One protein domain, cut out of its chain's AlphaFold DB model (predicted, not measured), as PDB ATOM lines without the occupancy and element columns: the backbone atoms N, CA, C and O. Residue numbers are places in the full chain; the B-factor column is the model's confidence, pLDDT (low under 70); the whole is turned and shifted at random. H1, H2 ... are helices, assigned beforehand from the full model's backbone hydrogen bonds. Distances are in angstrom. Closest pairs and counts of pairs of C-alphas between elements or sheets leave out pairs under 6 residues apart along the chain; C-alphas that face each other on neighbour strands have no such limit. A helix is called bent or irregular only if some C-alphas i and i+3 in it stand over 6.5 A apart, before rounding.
ATOM      1  N   PRO A 265      95.461  92.707 100.170       94.00
ATOM      2  CA  PRO A 265      96.235  92.788 101.400       94.00
ATOM      3  C   PRO A 265      95.672  93.868 102.339       94.00
ATOM      4  O   PRO A 265      95.233  94.920 101.865       94.00
ATOM      5  N   PRO A 266      95.734  93.668 103.667       93.50
ATOM      6  CA  PRO A 266      96.356  92.541 104.379       93.50
ATOM      7  C   PRO A 266      95.471  91.287 104.549       93.50
ATOM      8  O   PRO A 266      95.957  90.293 105.083       93.50
ATOM      9  N   PHE A 267      94.211  91.304 104.103       92.50
ATOM     10  CA  PHE A 267      93.260  90.196 104.293       92.50
ATOM     11  C   PHE A 267      93.621  88.935 103.505       92.50
ATOM     12  O   PHE A 267      93.307  87.841 103.946       92.50
ATOM     13  N   THR A 268      94.338  89.070 102.390       90.88
ATOM     14  CA  THR A 268      94.882  87.927 101.632       90.88
ATOM     15  C   THR A 268      96.242  87.442 102.132       90.88
ATOM     16  O   THR A 268      96.826  86.535 101.545       90.88
ATOM     17  N   THR A 269      96.824  88.106 103.135       91.44
ATOM     18  CA  THR A 269      98.189  87.829 103.595       91.44
ATOM     19  C   THR A 269      98.250  87.745 105.115       91.44
ATOM     20  O   THR A 269      97.888  86.730 105.695       91.44
ATOM     21  N   ALA A 270      98.705  88.802 105.788       91.06
ATOM     22  CA  ALA A 270      98.983  88.780 107.219       91.06
ATOM     23  C   ALA A 270      97.734  88.551 108.086       91.06
ATOM     24  O   ALA A 270      97.868  88.162 109.244       91.06
ATOM     25  N   TRP A 271      96.540  88.841 107.565       92.44
ATOM     26  CA  TRP A 271      95.274  88.753 108.296       92.44
ATOM     27  C   TRP A 271      94.362  87.629 107.798       92.44
ATOM     28  O   TRP A 271      93.242  87.529 108.288       92.44
ATOM     29  N   GLU A 272      94.836  86.788 106.877       91.19
ATOM     30  CA  GLU A 272      94.046  85.710 106.268       91.19
ATOM     31  C   GLU A 272      93.390  84.770 107.300       91.19
ATOM     32  O   GLU A 272      92.173  84.611 107.218       91.19
ATOM     33  N   PRO A 273      94.075  84.321 108.377       90.38
ATOM     34  CA  PRO A 273      93.458  83.428 109.368       90.38
ATOM     35  C   PRO A 273      92.300  84.052 110.160       90.38
ATOM     36  O   PRO A 273      91.611  83.373 110.910       90.38
ATOM     37  N   ASN A 274      92.127  85.372 110.065       93.06
ATOM     38  CA  ASN A 274      91.100  86.132 110.774       93.06
ATOM     39  C   ASN A 274      90.269  86.974 109.796       93.06
ATOM     40  O   ASN A 274      89.643  87.954 110.209       93.06
ATOM     41  N   ALA A 275      90.318  86.659 108.496       92.25
ATOM     42  CA  ALA A 275      89.702  87.485 107.469       92.25
ATOM     43  C   ALA A 275      88.203  87.656 107.732       92.25
ATOM     44  O   ALA A 275      87.725  88.791 107.703       92.25
ATOM     45  N   ASP A 276      87.491  86.588 108.100       90.81
ATOM     46  CA  ASP A 276      86.040  86.650 108.288       90.81
ATOM     47  C   ASP A 276      85.629  87.626 109.390       90.81
ATOM     48  O   ASP A 276      84.823  88.541 109.161       90.81
ATOM     49  N   ILE A 277      86.215  87.491 110.584       93.38
ATOM     50  CA  ILE A 277      85.895  88.378 111.701       93.38
ATOM     51  C   ILE A 277      86.363  89.815 111.440       93.38
ATOM     52  O   ILE A 277      85.644  90.768 111.755       93.38
ATOM     53  N   LEU A 278      87.535  90.008 110.828       95.06
ATOM     54  CA  LEU A 278      88.085  91.343 110.586       95.06
ATOM     55  C   LEU A 278      87.315  92.091 109.492       95.06
ATOM     56  O   LEU A 278      87.027  93.280 109.664       95.06
ATOM     57  N   VAL A 279      86.931  91.416 108.405       94.62
ATOM     58  CA  VAL A 279      86.068  91.994 107.363       94.62
ATOM     59  C   VAL A 279      84.693  92.309 107.946       94.62
ATOM     60  O   VAL A 279      84.170  93.399 107.708       94.62
ATOM     61  N   SER A 280      84.132  91.426 108.773       93.06
ATOM     62  CA  SER A 280      82.852  91.675 109.451       93.06
ATOM     63  C   SER A 280      82.896  92.931 110.331       93.06
ATOM     64  O   SER A 280      82.016  93.792 110.232       93.06
ATOM     65  N   VAL A 281      83.950  93.096 111.138       94.44
ATOM     66  CA  VAL A 281      84.158  94.294 111.971       94.44
ATOM     67  C   VAL A 281      84.348  95.546 111.115       94.44
ATOM     68  O   VAL A 281      83.736  96.579 111.398       94.44
ATOM     69  N   LEU A 282      85.152  95.471 110.051       95.12
ATOM     70  CA  LEU A 282      85.355  96.584 109.125       95.12
ATOM     71  C   LEU A 282      84.029  97.029 108.498       95.12
ATOM     72  O   LEU A 282      83.709  98.219 108.504       95.12
ATOM     73  N   MET A 283      83.229  96.082 108.014       94.94
ATOM     74  CA  MET A 283      81.932  96.362 107.404       94.94
ATOM     75  C   MET A 283      80.934  96.950 108.401       94.94
ATOM     76  O   MET A 283      80.184  97.867 108.048       94.94
ATOM     77  N   MET A 284      80.964  96.513 109.661       94.88
ATOM     78  CA  MET A 284      80.180  97.128 110.733       94.88
ATOM     79  C   MET A 284      80.590  98.591 110.958       94.88
ATOM     80  O   MET A 284      79.725  99.468 111.014       94.88
ATOM     81  N   ILE A 285      81.894  98.886 111.015       95.75
ATOM     82  CA  ILE A 285      82.408 100.259 111.158       95.75
ATOM     83  C   ILE A 285      81.977 101.126 109.970       95.75
ATOM     84  O   ILE A 285      81.443 102.218 110.171       95.75
ATOM     85  N   LEU A 286      82.159 100.646 108.737       94.56
ATOM     86  CA  LEU A 286      81.756 101.369 107.525       94.56
ATOM     87  C   LEU A 286      80.248 101.643 107.501       94.56
ATOM     88  O   LEU A 286      79.829 102.738 107.125       94.56
ATOM     89  N   SER A 287      79.438 100.691 107.963       94.44
ATOM     90  CA  SER A 287      77.985 100.851 108.068       94.44
ATOM     91  C   SER A 287      77.602 101.917 109.097       94.44
ATOM     92  O   SER A 287      76.770 102.780 108.811       94.44
ATOM     93  N   VAL A 288      78.247 101.928 110.269       96.00
ATOM     94  CA  VAL A 288      78.045 102.979 111.280       96.00
ATOM     95  C   VAL A 288      78.456 104.346 110.730       96.00
ATOM     96  O   VAL A 288      77.706 105.312 110.870       96.00
ATOM     97  N   LEU A 289      79.599 104.440 110.047       93.06
ATOM     98  CA  LEU A 289      80.037 105.682 109.406       93.06
ATOM     99  C   LEU A 289      79.026 106.174 108.367       93.06
ATOM    100  O   LEU A 289      78.719 107.367 108.344       93.06
ATOM    101  N   LEU A 290      78.469 105.268 107.558       92.12
ATOM    102  CA  LEU A 290      77.436 105.589 106.576       92.12
ATOM    103  C   LEU A 290      76.167 106.139 107.245       92.12
ATOM    104  O   LEU A 290      75.637 107.159 106.802       92.12
ATOM    105  N   ILE A 291      75.716 105.523 108.343       95.12
ATOM    106  CA  ILE A 291      74.571 106.005 109.138       95.12
ATOM    107  C   ILE A 291      74.844 107.401 109.714       95.12
ATOM    108  O   ILE A 291      73.931 108.222 109.812       95.12
ATOM    109  N   LEU A 292      76.098 107.702 110.059       94.81
ATOM    110  CA  LEU A 292      76.492 108.992 110.623       94.81
ATOM    111  C   LEU A 292      76.664 110.109 109.576       94.81
ATOM    112  O   LEU A 292      76.712 111.284 109.953       94.81
ATOM    113  N   VAL A 293      76.684 109.795 108.273       93.50
ATOM    114  CA  VAL A 293      76.860 110.772 107.175       93.50
ATOM    115  C   VAL A 293      75.953 112.013 107.282       93.50
ATOM    116  O   VAL A 293      76.469 113.122 107.110       93.50
ATOM    117  N   PRO A 294      74.644 111.913 107.599       91.38
ATOM    118  CA  PRO A 294      73.771 113.087 107.718       91.38
ATOM    119  C   PRO A 294      74.188 114.074 108.823       91.38
ATOM    120  O   PRO A 294      73.845 115.260 108.755       91.38
ATOM    121  N   PHE A 295      74.938 113.604 109.823       92.75
ATOM    122  CA  PHE A 295      75.379 114.392 110.974       92.75
ATOM    123  C   PHE A 295      76.748 115.044 110.769       92.75
ATOM    124  O   PHE A 295      77.045 116.021 111.452       92.75
ATOM    125  N   VAL A 296      77.551 114.578 109.806       89.62
ATOM    126  CA  VAL A 296      78.883 115.131 109.525       89.62
ATOM    127  C   VAL A 296      78.757 116.435 108.719       89.62
ATOM    128  O   VAL A 296      78.316 116.415 107.558       89.62
ATOM    129  N   PRO A 297      79.136 117.600 109.287       85.88
ATOM    130  CA  PRO A 297      79.162 118.858 108.546       85.88
ATOM    131  C   PRO A 297      80.112 118.755 107.342       85.88
ATOM    132  O   PRO A 297      81.170 118.147 107.426       85.88
ATOM    133  N   GLY A 298      79.732 119.331 106.200       86.81
ATOM    134  CA  GLY A 298      80.474 119.173 104.943       86.81
ATOM    135  C   GLY A 298      79.973 117.985 104.122       86.81
ATOM    136  O   GLY A 298      79.384 118.207 103.064       86.81
ATOM    137  N   VAL A 299      80.090 116.753 104.635       86.31
ATOM    138  CA  VAL A 299      79.665 115.531 103.915       86.31
ATOM    139  C   VAL A 299      78.163 115.549 103.626       86.31
ATOM    140  O   VAL A 299      77.749 115.397 102.477       86.31
ATOM    141  N   ARG A 300      77.332 115.893 104.621       86.19
ATOM    142  CA  ARG A 300      75.878 116.069 104.431       86.19
ATOM    143  C   ARG A 300      75.501 117.126 103.382       86.19
ATOM    144  O   ARG A 300      74.354 117.206 102.945       86.19
ATOM    145  N   SER A 301      76.434 118.011 103.036       86.75
ATOM    146  CA  SER A 301      76.234 119.085 102.061       86.75
ATOM    147  C   SER A 301      76.736 118.712 100.664       86.75
ATOM    148  O   SER A 301      76.441 119.456  99.729       86.75
ATOM    149  N   ILE A 302      77.422 117.572 100.491       87.31
ATOM    150  CA  ILE A 302      77.924 117.100  99.190       87.31
ATOM    151  C   ILE A 302      76.812 117.059  98.137       87.31
ATOM    152  O   ILE A 302      77.033 117.633  97.074       87.31
ATOM    153  N   PRO A 303      75.602 116.514  98.395       83.12
ATOM    154  CA  PRO A 303      74.540 116.513  97.384       83.12
ATOM    155  C   PRO A 303      74.134 117.921  96.921       83.12
ATOM    156  O   PRO A 303      73.778 118.122  95.763       83.12
ATOM    157  N   ARG A 304      74.215 118.921  97.812       82.12
ATOM    158  CA  ARG A 304      73.920 120.325  97.484       82.12
ATOM    159  C   ARG A 304      75.065 120.991  96.722       82.12
ATOM    160  O   ARG A 304      74.811 121.791  95.822       82.12
ATOM    161  N   TRP A 305      76.310 120.657  97.054       84.31
ATOM    162  CA  TRP A 305      77.494 121.196  96.384       84.31
ATOM    163  C   TRP A 305      77.718 120.586  94.997       84.31
ATOM    164  O   TRP A 305      77.992 121.321  94.053       84.31
ATOM    165  N   SER A 306      77.509 119.275  94.852       87.56
ATOM    166  CA  SER A 306      77.655 118.562  93.578       87.56
ATOM    167  C   SER A 306      76.641 119.015  92.530       87.56
ATOM    168  O   SER A 306      76.843 118.792  91.341       87.56
ATOM    169  N   ARG A 307      75.536 119.645  92.964       84.94
ATOM    170  CA  ARG A 307      74.444 120.131  92.108       84.94
ATOM    171  C   ARG A 307      73.872 119.059  91.175       84.94
ATOM    172  O   ARG A 307      73.157 119.403  90.238       84.94
ATOM    173  N   VAL A 308      74.091 117.772  91.461       86.19
ATOM    174  CA  VAL A 308      73.527 116.643  90.693       86.19
ATOM    175  C   VAL A 308      72.002 116.727  90.663       86.19
ATOM    176  O   VAL A 308      71.377 116.442  89.644       86.19
ATOM    177  N   TYR A 309      71.392 117.240  91.735       81.25
ATOM    178  CA  TYR A 309      69.959 117.510  91.775       81.25
ATOM    179  C   TYR A 309      69.492 118.462  90.656       81.25
ATOM    180  O   TYR A 309      68.359 118.339  90.211       81.25
ATOM    181  N   ARG A 310      70.335 119.371  90.143       81.50
ATOM    182  CA  ARG A 310      69.986 120.230  88.996       81.50
ATOM    183  C   ARG A 310      69.958 119.467  87.673       81.50
ATOM    184  O   ARG A 310      69.274 119.905  86.759       81.50
ATOM    185  N   LEU A 311      70.681 118.352  87.562       84.31
ATOM    186  CA  LEU A 311      70.606 117.464  86.398       84.31
ATOM    187  C   LEU A 311      69.332 116.619  86.447       84.31
ATOM    188  O   LEU A 311      68.622 116.535  85.451       84.31
ATOM    189  N   ILE A 312      69.019 116.053  87.615       84.19
ATOM    190  CA  ILE A 312      67.817 115.232  87.826       84.19
ATOM    191  C   ILE A 312      66.552 116.088  87.674       84.19
ATOM    192  O   ILE A 312      65.626 115.724  86.957       84.19
ATOM    193  N   TRP A 313      66.537 117.271  88.289       80.06
ATOM    194  CA  TRP A 313      65.400 118.194  88.290       80.06
ATOM    195  C   TRP A 313      65.593 119.344  87.301       80.06
ATOM    196  O   TRP A 313      65.240 120.490  87.582       80.06
ATOM    197  N   ARG A 314      66.183 119.063  86.137       80.81
ATOM    198  CA  ARG A 314      66.595 120.096  85.178       80.81
ATOM    199  C   ARG A 314      65.469 121.050  84.800       80.81
ATOM    200  O   ARG A 314      65.687 122.255  84.780       80.81
ATOM    201  N   ASP A 315      64.268 120.539  84.565       75.56
ATOM    202  CA  ASP A 315      63.131 121.364  84.144       75.56
ATOM    203  C   ASP A 315      62.611 122.265  85.275       75.56
ATOM    204  O   ASP A 315      62.191 123.395  85.033       75.56
ATOM    205  N   HIS A 316      62.737 121.819  86.530       72.00
ATOM    206  CA  HIS A 316      62.421 122.629  87.707       72.00
ATOM    207  C   HIS A 316      63.364 123.831  87.858       72.00
ATOM    208  O   HIS A 316      62.926 124.910  88.261       72.00
ATOM    209  N   TYR A 317      64.652 123.649  87.546       71.62
ATOM    210  CA  TYR A 317      65.662 124.705  87.662       71.62
ATOM    211  C   TYR A 317      65.795 125.566  86.398       71.62
ATOM    212  O   TYR A 317      66.131 126.737  86.524       71.62
ATOM    213  N   LYS A 318      65.460 125.045  85.209       68.38
ATOM    214  CA  LYS A 318      65.425 125.815  83.951       68.38
ATOM    215  C   LYS A 318      64.358 126.907  83.930       68.38
ATOM    216  O   LYS A 318      64.564 127.927  83.295       68.38
TER     217      LYS A 318
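This is residues 265 to 318 of the 321 residues of the protein "Unannotated protein" of freshwater metagenome (UniProt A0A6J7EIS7). One long helix, H1, 34.5 A from first to last C-alpha, makes the larger part of an extended, open rod 57 A long; after residue 295 the path turns a corner and goes on outward through three short helices, H2, H3 and H4, one after another. Residues 265 to 271 make a small loop at the other end of H1, and the parts have few contacts. The printed part has 54 residues with four named helices, in the order H1, H2, H3, H4, and no named strand: the class is all helix. It is extended, with a radius of gyration of the C-alphas of 18.5 A and spans of 57 by 22 by 13 A.

Find C-alpha 272 at (94.046, 85.710, 106.268); from there H1, residues 272 to 295, runs 34.5 A to C-alpha 295 at (75.379, 114.392, 110.974). H1 is irregular, with C-alphas 273 and 276 8.2 A apart, and has a kink of 33 degrees near residue 279. Next look for H2, residues 299 to 305, 9.7 A long and irregular, with C-alphas 300 and 303 7.2 A apart. H3, residues 308 to 312, is 6.5 A long; H4, residues 314 to 318, is 6.0 A long and ends at C-alpha 318 at (65.425, 125.815, 83.951).

Look first at residues 293 to 294, with which alone H1 touches H2. The two only just touch, with 3 pairs of C-alphas within 8 A, and only at the corner by their link; the closest C-alphas are those of Pro 294 and Arg 300, 4.9 A. They run the same way at a steep tilt of 58 degrees. H2 and H3 are close but not clearly touching, the closest C-alphas being those of Pro 303 and Tyr 309, 7.3 A; so are H3 and H4, at Arg 310 and Tyr 317, 6.4 A. H1 is apart from H3 and H4, and H2 is apart from H4. In H3 and H4 every O i to N i+4 pair is within hydrogen-bond range, in H1 16 of 20, and in H2 1 of 3 beside 3 of 4 O i to N i+3 pairs.

The C-alphas of Pro 273 and Lys 318, the two farthest apart, are 56.8 A from each other. The printed part has no cut, and its three links between helices are tight. The mean pLDDT of the printed part is 88.7; look for low confidence, under 70, at residue 318.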